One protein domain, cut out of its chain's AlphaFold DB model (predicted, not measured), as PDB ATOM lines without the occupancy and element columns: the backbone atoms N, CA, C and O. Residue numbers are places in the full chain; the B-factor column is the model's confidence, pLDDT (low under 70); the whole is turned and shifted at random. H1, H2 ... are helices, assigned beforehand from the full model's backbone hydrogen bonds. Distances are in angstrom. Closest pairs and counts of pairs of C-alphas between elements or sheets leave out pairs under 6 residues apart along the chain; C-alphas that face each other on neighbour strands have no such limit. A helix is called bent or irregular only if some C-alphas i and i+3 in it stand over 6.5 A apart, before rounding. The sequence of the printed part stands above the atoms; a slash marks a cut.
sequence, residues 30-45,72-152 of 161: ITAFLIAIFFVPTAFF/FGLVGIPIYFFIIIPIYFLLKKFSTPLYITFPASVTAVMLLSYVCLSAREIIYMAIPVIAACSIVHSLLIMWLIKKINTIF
ATOM      1  N   ILE A  30     370.453 389.662 345.839       92.19
ATOM      2  CA  ILE A  30     370.168 388.221 345.964       92.19
ATOM      3  C   ILE A  30     368.903 387.936 346.777       92.19
ATOM      4  O   ILE A  30     368.121 387.062 346.406       92.19
ATOM      5  N   THR A  31     368.648 388.701 347.839       91.38
ATOM      6  CA  THR A  31     367.413 388.564 348.623       91.38
ATOM      7  C   THR A  31     366.180 388.891 347.779       91.38
ATOM      8  O   THR A  31     365.198 388.152 347.828       91.38
ATOM      9  N   ALA A  32     366.228 389.943 346.953       93.38
ATOM     10  CA  ALA A  32     365.134 390.272 346.037       93.38
ATOM     11  C   ALA A  32     364.860 389.145 345.028       93.38
ATOM     12  O   ALA A  32     363.703 388.793 344.790       93.38
ATOM     13  N   PHE A  33     365.922 388.556 344.474       92.69
ATOM     14  CA  PHE A  33     365.822 387.409 343.573       92.69
ATOM     15  C   PHE A  33     365.187 386.197 344.257       92.69
ATOM     16  O   PHE A  33     364.223 385.646 343.730       92.69
ATOM     17  N   LEU A  34     365.665 385.816 345.444       91.38
ATOM     18  CA  LEU A  34     365.118 384.689 346.202       91.38
ATOM     19  C   LEU A  34     363.635 384.885 346.528       91.38
ATOM     20  O   LEU A  34     362.836 383.984 346.277       91.38
ATOM     21  N   ILE A  35     363.248 386.068 347.012       91.81
ATOM     22  CA  ILE A  35     361.840 386.373 347.298       91.81
ATOM     23  C   ILE A  35     360.997 386.187 346.036       91.81
ATOM     24  O   ILE A  35     359.975 385.510 346.088       91.81
ATOM     25  N   ALA A  36     361.423 386.730 344.894       91.75
ATOM     26  CA  ALA A  36     360.652 386.614 343.662       91.75
ATOM     27  C   ALA A  36     360.534 385.165 343.162       91.75
ATOM     28  O   ALA A  36     359.451 384.778 342.724       91.75
ATOM     29  N   ILE A  37     361.609 384.371 343.249       90.00
ATOM     30  CA  ILE A  37     361.641 382.961 342.823       90.00
ATOM     31  C   ILE A  37     360.569 382.135 343.541       90.00
ATOM     32  O   ILE A  37     359.878 381.358 342.892       90.00
ATOM     33  N   PHE A  38     360.400 382.318 344.851       88.06
ATOM     34  CA  PHE A  38     359.415 381.553 345.624       88.06
ATOM     35  C   PHE A  38     358.027 382.199 345.631       88.06
ATOM     36  O   PHE A  38     357.012 381.501 345.581       88.06
ATOM     37  N   PHE A  39     357.960 383.529 345.691       89.50
ATOM     38  CA  PHE A  39     356.697 384.236 345.873       89.50
ATOM     39  C   PHE A  39     355.814 384.184 344.628       89.50
ATOM     40  O   PHE A  39     354.620 383.928 344.752       89.50
ATOM     41  N   VAL A  40     356.367 384.402 343.431       89.06
ATOM     42  CA  VAL A  40     355.549 384.517 342.211       89.06
ATOM     43  C   VAL A  40     354.867 383.199 341.831       89.06
ATOM     44  O   VAL A  40     353.656 383.242 341.610       89.06
ATOM     45  N   PRO A  41     355.542 382.029 341.813       84.69
ATOM     46  CA  PRO A  41     354.867 380.764 341.535       84.69
ATOM     47  C   PRO A  41     353.789 380.472 342.579       84.69
ATOM     48  O   PRO A  41     352.658 380.157 342.224       84.69
ATOM     49  N   THR A  42     354.104 380.665 343.864       86.56
ATOM     50  CA  THR A  42     353.152 380.437 344.962       86.56
ATOM     51  C   THR A  42     351.929 381.348 344.837       86.56
ATOM     52  O   THR A  42     350.799 380.881 344.930       86.56
ATOM     53  N   ALA A  43     352.119 382.638 344.557       88.56
ATOM     54  CA  ALA A  43     351.016 383.571 344.353       88.56
ATOM     55  C   ALA A  43     350.175 383.199 343.122       88.56
ATOM     56  O   ALA A  43     348.948 383.218 343.187       88.56
ATOM     57  N   PHE A  44     350.817 382.815 342.015       86.12
ATOM     58  CA  PHE A  44     350.125 382.396 340.798       86.12
ATOM     59  C   PHE A  44     349.244 381.167 341.041       86.12
ATOM     60  O   PHE A  44     348.046 381.198 340.758       86.12
ATOM     61  N   PHE A  45     349.804 380.105 341.620       85.69
ATOM     62  CA  PHE A  45     349.050 378.888 341.914       85.69
ATOM     63  C   PHE A  45     347.964 379.120 342.971       85.69
ATOM     64  O   PHE A  45     346.886 378.540 342.852       85.69
ATOM     65  N   PHE A  72     359.153 374.487 341.975       80.25
ATOM     66  CA  PHE A  72     359.447 375.600 341.070       80.25
ATOM     67  C   PHE A  72     360.635 376.428 341.554       80.25
ATOM     68  O   PHE A  72     361.488 376.796 340.748       80.25
ATOM     69  N   GLY A  73     360.732 376.678 342.861       78.00
ATOM     70  CA  GLY A  73     361.881 377.352 343.454       78.00
ATOM     71  C   GLY A  73     363.185 376.578 343.254       78.00
ATOM     72  O   GLY A  73     364.172 377.158 342.806       78.00
ATOM     73  N   LEU A  74     363.188 375.265 343.501       80.25
ATOM     74  CA  LEU A  74     364.376 374.417 343.337       80.25
ATOM     75  C   LEU A  74     364.886 374.400 341.892       80.25
ATOM     76  O   LEU A  74     366.089 374.518 341.668       80.25
ATOM     77  N   VAL A  75     363.985 374.282 340.916       81.75
ATOM     78  CA  VAL A  75     364.346 374.312 339.488       81.75
ATOM     79  C   VAL A  75     364.712 375.730 339.039       81.75
ATOM     80  O   VAL A  75     365.605 375.917 338.212       81.75
ATOM     81  N   GLY A  76     364.053 376.742 339.603       82.19
ATOM     82  CA  GLY A  76     364.299 378.146 339.305       82.19
ATOM     83  C   GLY A  76     365.667 378.626 339.782       82.19
ATOM     84  O   GLY A  76     366.321 379.373 339.058       82.19
ATOM     85  N   ILE A  77     366.142 378.184 340.953       85.50
ATOM     86  CA  ILE A  77     367.410 378.650 341.541       85.50
ATOM     87  C   ILE A  77     368.581 378.554 340.543       85.50
ATOM     88  O   ILE A  77     369.187 379.590 340.275       85.50
ATOM     89  N   PRO A  78     368.891 377.401 339.918       84.81
ATOM     90  CA  PRO A  78     369.963 377.332 338.928       84.81
ATOM     91  C   PRO A  78     369.804 378.343 337.783       84.81
ATOM     92  O   PRO A  78     370.745 379.074 337.476       84.81
ATOM     93  N   ILE A  79     368.613 378.452 337.188       87.56
ATOM     94  CA  ILE A  79     368.357 379.373 336.067       87.56
ATOM     95  C   ILE A  79     368.592 380.822 336.506       87.56
ATOM     96  O   ILE A  79     369.273 381.597 335.825       87.56
ATOM     97  N   TYR A  80     368.070 381.192 337.672       89.44
ATOM     98  CA  TYR A  80     368.192 382.549 338.176       89.44
ATOM     99  C   TYR A  80     369.628 382.913 338.542       89.44
ATOM    100  O   TYR A  80     370.089 383.995 338.181       89.44
ATOM    101  N   PHE A  81     370.347 382.020 339.213       88.12
ATOM    102  CA  PHE A  81     371.701 382.289 339.691       88.12
ATOM    103  C   PHE A  81     372.748 382.236 338.579       88.12
ATOM    104  O   PHE A  81     373.647 383.076 338.563       88.12
ATOM    105  N   PHE A  82     372.624 381.306 337.630       87.56
ATOM    106  CA  PHE A  82     373.612 381.155 336.561       87.56
ATOM    107  C   PHE A  82     373.341 382.030 335.338       87.56
ATOM    108  O   PHE A  82     374.274 382.297 334.583       87.56
ATOM    109  N   ILE A  83     372.100 382.480 335.122       91.69
ATOM    110  CA  ILE A  83     371.727 383.196 333.893       91.69
ATOM    111  C   ILE A  83     371.097 384.554 334.209       91.69
ATOM    112  O   ILE A  83     371.628 385.589 333.806       91.69
ATOM    113  N   ILE A  84     369.984 384.578 334.947       93.38
ATOM    114  CA  ILE A  84     369.186 385.806 335.106       93.38
ATOM    115  C   ILE A  84     369.926 386.888 335.904       93.38
ATOM    116  O   ILE A  84     369.915 388.056 335.510       93.38
ATOM    117  N   ILE A  85     370.582 386.518 337.006       92.94
ATOM    118  CA  ILE A  85     371.368 387.442 337.830       92.94
ATOM    119  C   ILE A  85     372.522 388.047 337.009       92.94
ATOM    120  O   ILE A  85     372.580 389.274 336.910       92.94
ATOM    121  N   PRO A  86     373.397 387.263 336.346       92.81
ATOM    122  CA  PRO A  86     374.418 387.817 335.457       92.81
ATOM    123  C   PRO A  86     373.866 388.783 334.403       92.81
ATOM    124  O   PRO A  86     374.437 389.857 334.210       92.81
ATOM    125  N   ILE A  87     372.732 388.456 333.772       94.06
ATOM    126  CA  ILE A  87     372.063 389.344 332.810       94.06
ATOM    127  C   ILE A  87     371.668 390.668 333.466       94.06
ATOM    128  O   ILE A  87     371.958 391.726 332.910       94.06
ATOM    129  N   TYR A  88     371.048 390.636 334.649       93.88
ATOM    130  CA  TYR A  88     370.677 391.850 335.380       93.88
ATOM    131  C   TYR A  88     371.884 392.771 335.601       93.88
ATOM    132  O   TYR A  88     371.817 393.968 335.308       93.88
ATOM    133  N   PHE A  89     373.008 392.216 336.061       91.00
ATOM    134  CA  PHE A  89     374.221 392.994 336.316       91.00
ATOM    135  C   PHE A  89     374.890 393.499 335.039       91.00
ATOM    136  O   PHE A  89     375.395 394.623 335.029       91.00
ATOM    137  N   LEU A  90     374.864 392.723 333.953       92.94
ATOM    138  CA  LEU A  90     375.340 393.181 332.648       92.94
ATOM    139  C   LEU A  90     374.506 394.365 332.152       92.94
ATOM    140  O   LEU A  90     375.068 395.412 331.842       92.94
ATOM    141  N   LEU A  91     373.177 394.248 332.154       92.94
ATOM    142  CA  LEU A  91     372.281 395.333 331.743       92.94
ATOM    143  C   LEU A  91     372.474 396.588 332.606       92.94
ATOM    144  O   LEU A  91     372.553 397.702 332.084       92.94
ATOM    145  N   LYS A  92     372.641 396.410 333.923       89.56
ATOM    146  CA  LYS A  92     372.941 397.502 334.860       89.56
ATOM    147  C   LYS A  92     374.277 398.174 334.532       89.56
ATOM    148  O   LYS A  92     374.353 399.397 334.553       89.56
ATOM    149  N   LYS A  93     375.310 397.396 334.189       91.00
ATOM    150  CA  LYS A  93     376.637 397.901 333.796       91.00
ATOM    151  C   LYS A  93     376.600 398.697 332.488       91.00
ATOM    152  O   LYS A  93     377.347 399.660 332.353       91.00
ATOM    153  N   PHE A  94     375.742 398.316 331.544       91.94
ATOM    154  CA  PHE A  94     375.569 399.026 330.273       91.94
ATOM    155  C   PHE A  94     374.598 400.217 330.355       91.94
ATOM    156  O   PHE A  94     374.336 400.846 329.332       91.94
ATOM    157  N   SER A  95     374.073 400.545 331.542       86.62
ATOM    158  CA  SER A  95     373.129 401.654 331.754       86.62
ATOM    159  C   SER A  95     371.902 401.599 330.833       86.62
ATOM    160  O   SER A  95     371.366 402.631 330.427       86.62
ATOM    161  N   THR A  96     371.442 400.395 330.484       86.88
ATOM    162  CA  THR A  96     370.249 400.217 329.650       86.88
ATOM    163  C   THR A  96     368.977 400.495 330.460       86.88
ATOM    164  O   THR A  96     368.990 400.412 331.693       86.88
ATOM    165  N   PRO A  97     367.833 400.797 329.815       91.38
ATOM    166  CA  PRO A  97     366.564 400.938 330.522       91.38
ATOM    167  C   PRO A  97     366.143 399.586 331.120       91.38
ATOM    168  O   PRO A  97     365.508 398.761 330.455       91.38
ATOM    169  N   LEU A  98     366.517 399.343 332.384       91.31
ATOM    170  CA  LEU A  98     366.299 398.070 333.086       91.31
ATOM    171  C   LEU A  98     364.823 397.674 333.115       91.31
ATOM    172  O   LEU A  98     364.509 396.503 332.948       91.31
ATOM    173  N   TYR A  99     363.920 398.653 333.217       91.62
ATOM    174  CA  TYR A  99     362.477 398.409 333.251       91.62
ATOM    175  C   TYR A  99     361.913 397.720 332.002       91.62
ATOM    176  O   TYR A  99     360.835 397.138 332.065       91.62
ATOM    177  N   ILE A 100     362.641 397.783 330.886       92.06
ATOM    178  CA  ILE A 100     362.257 397.182 329.607       92.06
ATOM    179  C   ILE A 100     363.187 396.007 329.294       92.06
ATOM    180  O   ILE A 100     362.741 394.890 329.039       92.06
ATOM    181  N   THR A 101     364.498 396.255 329.349       94.69
ATOM    182  CA  THR A 101     365.517 395.293 328.904       94.69
ATOM    183  C   THR A 101     365.623 394.072 329.808       94.69
ATOM    184  O   THR A 101     365.829 392.968 329.301       94.69
ATOM    185  N   PHE A 102     365.428 394.224 331.121       95.00
ATOM    186  CA  PHE A 102     365.494 393.094 332.042       95.00
ATOM    187  C   PHE A 102     364.287 392.152 331.878       95.00
ATOM    188  O   PHE A 102     364.527 390.989 331.556       95.00
ATOM    189  N   PRO A 103     363.014 392.608 331.944       96.12
ATOM    190  CA  PRO A 103     361.862 391.748 331.650       96.12
ATOM    191  C   PRO A 103     361.915 391.073 330.277       96.12
ATOM    192  O   PRO A 103     361.580 389.892 330.167       96.12
ATOM    193  N   ALA A 104     362.373 391.787 329.242       95.25
ATOM    194  CA  ALA A 104     362.541 391.216 327.908       95.25
ATOM    195  C   ALA A 104     363.575 390.079 327.897       95.25
ATOM    196  O   ALA A 104     363.309 389.009 327.351       95.25
ATOM    197  N   SER A 105     364.722 390.276 328.554       95.38
ATOM    198  CA  SER A 105     365.786 389.270 328.620       95.38
ATOM    199  C   SER A 105     365.362 388.036 329.414       95.38
ATOM    200  O   SER A 105     365.584 386.917 328.960       95.38
ATOM    201  N   VAL A 106     364.702 388.214 330.565       94.94
ATOM    202  CA  VAL A 106     364.176 387.083 331.349       94.94
ATOM    203  C   VAL A 106     363.141 386.307 330.543       94.94
ATOM    204  O   VAL A 106     363.216 385.085 330.474       94.94
ATOM    205  N   THR A 107     362.225 387.003 329.868       95.81
ATOM    206  CA  THR A 107     361.220 386.366 329.007       95.81
ATOM    207  C   THR A 107     361.870 385.563 327.885       95.81
ATOM    208  O   THR A 107     361.494 384.414 327.663       95.81
ATOM    209  N   ALA A 108     362.887 386.119 327.221       95.62
ATOM    210  CA  ALA A 108     363.628 385.416 326.180       95.62
ATOM    211  C   ALA A 108     364.324 384.155 326.718       95.62
ATOM    212  O   ALA A 108     364.200 383.091 326.116       95.62
ATOM    213  N   VAL A 109     364.999 384.244 327.871       94.25
ATOM    214  CA  VAL A 109     365.667 383.095 328.507       94.25
ATOM    215  C   VAL A 109     364.667 382.011 328.894       94.25
ATOM    216  O   VAL A 109     364.917 380.834 328.634       94.25
ATOM    217  N   MET A 110     363.535 382.379 329.492       91.94
ATOM    218  CA  MET A 110     362.529 381.413 329.940       91.94
ATOM    219  C   MET A 110     361.826 380.736 328.762       91.94
ATOM    220  O   MET A 110     361.628 379.523 328.787       91.94
ATOM    221  N   LEU A 111     361.507 381.485 327.703       92.50
ATOM    222  CA  LEU A 111     360.945 380.916 326.478       92.50
ATOM    223  C   LEU A 111     361.949 380.016 325.756       92.50
ATOM    224  O   LEU A 111     361.576 378.928 325.327       92.50
ATOM    225  N   LEU A 112     363.218 380.422 325.664       92.12
ATOM    226  CA  LEU A 112     364.266 379.587 325.078       92.12
ATOM    227  C   LEU A 112     364.452 378.299 325.884       92.12
ATOM    228  O   LEU A 112     364.479 377.219 325.306       92.12
ATOM    229  N   SER A 113     364.499 378.403 327.214       88.19
ATOM    230  CA  SER A 113     364.580 377.242 328.107       88.19
ATOM    231  C   SER A 113     363.387 376.312 327.898       88.19
ATOM    232  O   SER A 113     363.565 375.106 327.772       88.19
ATOM    233  N   TYR A 114     362.177 376.861 327.787       88.50
ATOM    234  CA  TYR A 114     360.976 376.083 327.502       88.50
ATOM    235  C   TYR A 114     361.052 375.363 326.152       88.50
ATOM    236  O   TYR A 114     360.775 374.167 326.095       88.50
ATOM    237  N   VAL A 115     361.464 376.047 325.083       88.88
ATOM    238  CA  VAL A 115     361.616 375.443 323.749       88.88
ATOM    239  C   VAL A 115     362.691 374.355 323.760       88.88
ATOM    240  O   VAL A 115     362.456 373.269 323.239       88.88
ATOM    241  N   CYS A 116     363.840 374.598 324.395       86.81
ATOM    242  CA  CYS A 116     364.931 373.625 324.481       86.81
ATOM    243  C   CYS A 116     364.576 372.393 325.326       86.81
ATOM    244  O   CYS A 116     365.069 371.303 325.044       86.81
ATOM    245  N   LEU A 117     363.742 372.551 326.358       84.44
ATOM    246  CA  LEU A 117     363.330 371.459 327.247       84.44
ATOM    247  C   LEU A 117     362.063 370.734 326.768       84.44
ATOM    248  O   LEU A 117     361.807 369.609 327.200       84.44
ATOM    249  N   SER A 118     361.280 371.336 325.868       80.19
ATOM    250  CA  SER A 118     360.090 370.720 325.271       80.19
ATOM    251  C   SER A 118     360.502 369.666 324.242       80.19
ATOM    252  O   SER A 118     360.467 369.885 323.036       80.19
ATOM    253  N   ALA A 119     360.922 368.498 324.731       63.53
ATOM    254  CA  ALA A 119     361.540 367.446 323.926       63.53
ATOM    255  C   ALA A 119     360.597 366.741 322.931       63.53
ATOM    256  O   ALA A 119     361.074 365.970 322.100       63.53
ATOM    257  N   ARG A 120     359.273 366.928 323.031       61.31
ATOM    258  CA  ARG A 120     358.309 366.203 322.183       61.31
ATOM    259  C   ARG A 120     357.170 367.056 321.641       61.31
ATOM    260  O   ARG A 120     356.854 366.900 320.470       61.31
ATOM    261  N   GLU A 121     356.592 367.967 322.425       79.25
ATOM    262  CA  GLU A 121     355.484 368.811 321.962       79.25
ATOM    263  C   GLU A 121     355.521 370.192 322.625       79.25
ATOM    264  O   GLU A 121     355.602 370.309 323.848       79.25
ATOM    265  N   ILE A 122     355.448 371.247 321.809       81.38
ATOM    266  CA  ILE A 122     355.302 372.619 322.296       81.38
ATOM    267  C   ILE A 122     353.820 372.864 322.576       81.38
ATOM    268  O   ILE A 122     353.001 372.948 321.660       81.38
ATOM    269  N   ILE A 123     353.472 373.050 323.846       86.19
ATOM    270  CA  ILE A 123     352.137 373.500 324.243       86.19
ATOM    271  C   ILE A 123     352.069 375.011 324.003       86.19
ATOM    272  O   ILE A 123     352.555 375.802 324.813       86.19
ATOM    273  N   TYR A 124     351.472 375.432 322.886       84.94
ATOM    274  CA  TYR A 124     351.389 376.852 322.511       84.94
ATOM    275  C   TYR A 124     350.672 377.714 323.557       84.94
ATOM    276  O   TYR A 124     351.054 378.861 323.775       84.94
ATOM    277  N   MET A 125     349.693 377.147 324.269       85.50
ATOM    278  CA  MET A 125     348.991 377.834 325.362       85.50
ATOM    279  C   MET A 125     349.901 378.156 326.558       85.50
ATOM    280  O   MET A 125     349.599 379.070 327.320       85.50
ATOM    281  N   ALA A 126     351.026 377.452 326.722       84.62
ATOM    282  CA  ALA A 126     351.972 377.719 327.803       84.62
ATOM    283  C   ALA A 126     352.866 378.937 327.517       84.62
ATOM    284  O   ALA A 126     353.292 379.609 328.452       84.62
ATOM    285  N   ILE A 127     353.107 379.274 326.245       88.25
ATOM    286  CA  ILE A 127     353.962 380.399 325.829       88.25
ATOM    287  C   ILE A 127     353.528 381.737 326.458       88.25
ATOM    288  O   ILE A 127     354.361 382.372 327.111       88.25
ATOM    289  N   PRO A 128     352.259 382.188 326.335       89.88
ATOM    290  CA  PRO A 128     351.837 383.451 326.939       89.88
ATOM    291  C   PRO A 128     351.895 383.419 328.471       89.88
ATOM    292  O   PRO A 128     352.205 384.437 329.084       89.88
ATOM    293  N   VAL A 129     351.659 382.260 329.096       87.19
ATOM    294  CA  VAL A 129     351.757 382.095 330.556       87.19
ATOM    295  C   VAL A 129     353.205 382.245 331.019       87.19
ATOM    296  O   VAL A 129     353.475 382.993 331.959       87.19
ATOM    297  N   ILE A 130     354.147 381.600 330.327       89.31
ATOM    298  CA  ILE A 130     355.583 381.706 330.610       89.31
ATOM    299  C   ILE A 130     356.050 383.152 330.429       89.31
ATOM    300  O   ILE A 130     356.754 383.676 331.293       89.31
ATOM    301  N   ALA A 131     355.625 383.821 329.354       91.94
ATOM    302  CA  ALA A 131     355.970 385.217 329.108       91.94
ATOM    303  C   ALA A 131     355.423 386.147 330.203       91.94
ATOM    304  O   ALA A 131     356.179 386.925 330.786       91.94
ATOM    305  N   ALA A 132     354.138 386.025 330.548       90.31
ATOM    306  CA  ALA A 132     353.522 386.823 331.604       90.31
ATOM    307  C   ALA A 132     354.210 386.602 332.961       90.31
ATOM    308  O   ALA A 132     354.555 387.568 333.642       90.31
ATOM    309  N   CYS A 133     354.479 385.346 333.326       89.38
ATOM    310  CA  CYS A 133     355.167 385.001 334.568       89.38
ATOM    311  C   CYS A 133     356.586 385.593 334.607       89.38
ATOM    312  O   CYS A 133     356.975 386.221 335.593       89.38
ATOM    313  N   SER A 134     357.329 385.494 333.502       92.56
ATOM    314  CA  SER A 134     358.686 386.046 333.369       92.56
ATOM    315  C   SER A 134     358.720 387.564 333.550       92.56
ATOM    316  O   SER A 134     359.589 388.095 334.252       92.56
ATOM    317  N   ILE A 135     357.751 388.272 332.961       94.38
ATOM    318  CA  ILE A 135     357.602 389.722 333.118       94.38
ATOM    319  C   ILE A 135     357.294 390.061 334.579       94.38
ATOM    320  O   ILE A 135     357.988 390.892 335.165       94.38
ATOM    321  N   VAL A 136     356.311 389.392 335.190       93.62
ATOM    322  CA  VAL A 136     355.918 389.629 336.589       93.62
ATOM    323  C   VAL A 136     357.088 389.386 337.543       93.62
ATOM    324  O   VAL A 136     357.364 390.245 338.382       93.62
ATOM    325  N   HIS A 137     357.830 388.288 337.378       92.12
ATOM    326  CA  HIS A 137     359.050 388.025 338.145       92.12
ATOM    327  C   HIS A 137     360.049 389.175 338.027       92.12
ATOM    328  O   HIS A 137     360.532 389.689 339.033       92.12
ATOM    329  N   SER A 138     360.351 389.600 336.803       94.44
ATOM    330  CA  SER A 138     361.376 390.616 336.546       94.44
ATOM    331  C   SER A 138     360.993 391.981 337.115       94.44
ATOM    332  O   SER A 138     361.823 392.663 337.719       94.44
ATOM    333  N   LEU A 139     359.724 392.366 336.965       95.00
ATOM    334  CA  LEU A 139     359.180 393.597 337.537       95.00
ATOM    335  C   LEU A 139     359.190 393.559 339.065       95.00
ATOM    336  O   LEU A 139     359.607 394.536 339.694       95.00
ATOM    337  N   LEU A 140     358.796 392.430 339.659       95.25
ATOM    338  CA  LEU A 140     358.830 392.248 341.107       95.25
ATOM    339  C   LEU A 140     360.261 392.341 341.643       95.25
ATOM    340  O   LEU A 140     360.485 393.039 342.627       95.25
ATOM    341  N   ILE A 141     361.235 391.710 340.982       94.50
ATOM    342  CA  ILE A 141     362.653 391.777 341.371       94.50
ATOM    343  C   ILE A 141     363.141 393.224 341.375       94.50
ATOM    344  O   ILE A 141     363.692 393.679 342.375       94.50
ATOM    345  N   MET A 142     362.908 393.981 340.301       94.06
ATOM    346  CA  MET A 142     363.333 395.386 340.250       94.06
ATOM    347  C   MET A 142     362.665 396.230 341.335       94.06
ATOM    348  O   MET A 142     363.321 397.069 341.962       94.06
ATOM    349  N   TRP A 143     361.371 396.010 341.572       95.06
ATOM    350  CA  TRP A 143     360.641 396.696 342.631       95.06
ATOM    351  C   TRP A 143     361.208 396.359 344.017       95.06
ATOM    352  O   TRP A 143     361.458 397.272 344.809       95.06
ATOM    353  N   LEU A 144     361.491 395.081 344.287       94.25
ATOM    354  CA  LEU A 144     362.101 394.610 345.530       94.25
ATOM    355  C   LEU A 144     363.497 395.201 345.727       94.25
ATOM    356  O   LEU A 144     363.766 395.741 346.794       94.25
ATOM    357  N   ILE A 145     364.355 395.187 344.704       92.38
ATOM    358  CA  ILE A 145     365.695 395.793 344.763       92.38
ATOM    359  C   ILE A 145     365.590 397.279 345.120       92.38
ATOM    360  O   ILE A 145     366.255 397.752 346.045       92.38
ATOM    361  N   LYS A 146     364.713 398.027 344.437       92.31
ATOM    362  CA  LYS A 146     364.480 399.447 344.734       92.31
ATOM    363  C   LYS A 146     364.025 399.644 346.183       92.31
ATOM    364  O   LYS A 146     364.520 400.538 346.875       92.31
ATOM    365  N   LYS A 147     363.090 398.814 346.650       93.44
ATOM    366  CA  LYS A 147     362.514 398.929 347.991       93.44
ATOM    367  C   LYS A 147     363.518 398.563 349.084       93.44
ATOM    368  O   LYS A 147     363.666 399.333 350.029       93.44
ATOM    369  N   ILE A 148     364.246 397.458 348.934       91.62
ATOM    370  CA  ILE A 148     365.281 397.007 349.875       91.62
ATOM    371  C   ILE A 148     366.395 398.052 349.979       91.62
ATOM    372  O   ILE A 148     366.789 398.395 351.090       91.62
ATOM    373  N   ASN A 149     366.842 398.626 348.859       88.50
ATOM    374  CA  ASN A 149     367.865 399.679 348.873       88.50
ATOM    375  C   ASN A 149     367.397 400.975 349.546       88.50
ATOM    376  O   ASN A 149     368.212 401.691 350.119       88.50
ATOM    377  N   THR A 150     366.093 401.262 349.517       89.88
ATOM    378  CA  THR A 150     365.518 402.414 350.229       89.88
ATOM    379  C   THR A 150     365.428 402.162 351.738       89.88
ATOM    380  O   THR A 150     365.658 403.075 352.522       89.88
ATOM    381  N   ILE A 151     365.088 400.937 352.156       88.88
ATOM    382  CA  ILE A 151     364.944 400.568 353.578       88.88
ATOM    383  C   ILE A 151     366.314 400.397 354.242       88.88
ATOM    384  O   ILE A 151     366.523 400.825 355.374       88.88
ATOM    385  N   PHE A 152     367.250 399.782 353.528       86.44
ATOM    386  CA  PHE A 152     368.609 399.534 353.981       86.44
ATOM    387  C   PHE A 152     369.575 400.285 353.065       86.44
ATOM    388  O   PHE A 152     370.200 399.656 352.208       86.44
TER     389      PHE A 152
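This is residues 30 to 45 and 72 to 152 of the 161 residues of an uncharacterized protein of Gammaproteobacteria bacterium (UniProt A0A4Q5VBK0). A long hairpin of two helices, H4 and H3, lies along the domain; H1 packs on H4, and the bent helix H2 spans from H1 with its first arm to H3 with its second, so that the contacts run round in a ring. Residues 116 to 121 stick out at one end. The printed part has 97 residues, with four named helices in the order H1, H2, H3, H4 and no named strand: all helix. It is compact, radius of gyration of the C-alphas 13.6 A, yet elongated, spanning 46 by 30 by 21 A.

Find C-alpha 126 at (351.972, 377.719, 327.803); from there H4 runs 36.8 A to C-alpha 151 at (364.944, 400.568, 353.578). H3, residues 98 to 117, is 27.4 A long. H1, residues 30 to 45, begins at (370.168, 388.221, 345.964) and is 23.4 A long. H2, residues 72 to 93, was assigned as one helix by its hydrogen bonds but is bent, C-alphas 82 and 85 being 6.8 A apart; its arms are H2a, residues 72 to 82, and H2b, residues 85 to 93, at a steep tilt of 43 degrees.

Look first at Pro 103 and Ile 135, the closest C-alphas of H3 and H4, 4.9 A apart; this hairpin has a steep tilt of 40 degrees, opposite ways. H1 touches H4, closest at the C-alphas of Ala 32 and Leu 144, 5.3 A. H1 touches H2a at Phe 38 and Gly 73, closest C-alphas 5.3 A apart, with a tilt of 34 degrees, only just shallow. H2b and H3 form a hairpin at 31 degrees, a shallow tilt; H3 touches H2b with residues 98 to 105 alone, closest at the C-alphas of Tyr 88 and Phe 102, 6.3 A. H1 and H3 are apart. In H2b and H4 every O i to N i+4 pair is within hydrogen-bond range; in H1 11 of 12 are, in H2a 5 of 7, in H3 15 of 16.

The C-alphas of Arg 120 and Phe 152 are the two farthest apart, 47.2 A. Residues 46 to 71 are not printed, and C-alphas 45 and 72 stand 10.9 A apart across the cut. No link printed whole is long. Look for low confidence at residues 119 to 120, under 70; the mean pLDDT of the printed part is 89.4.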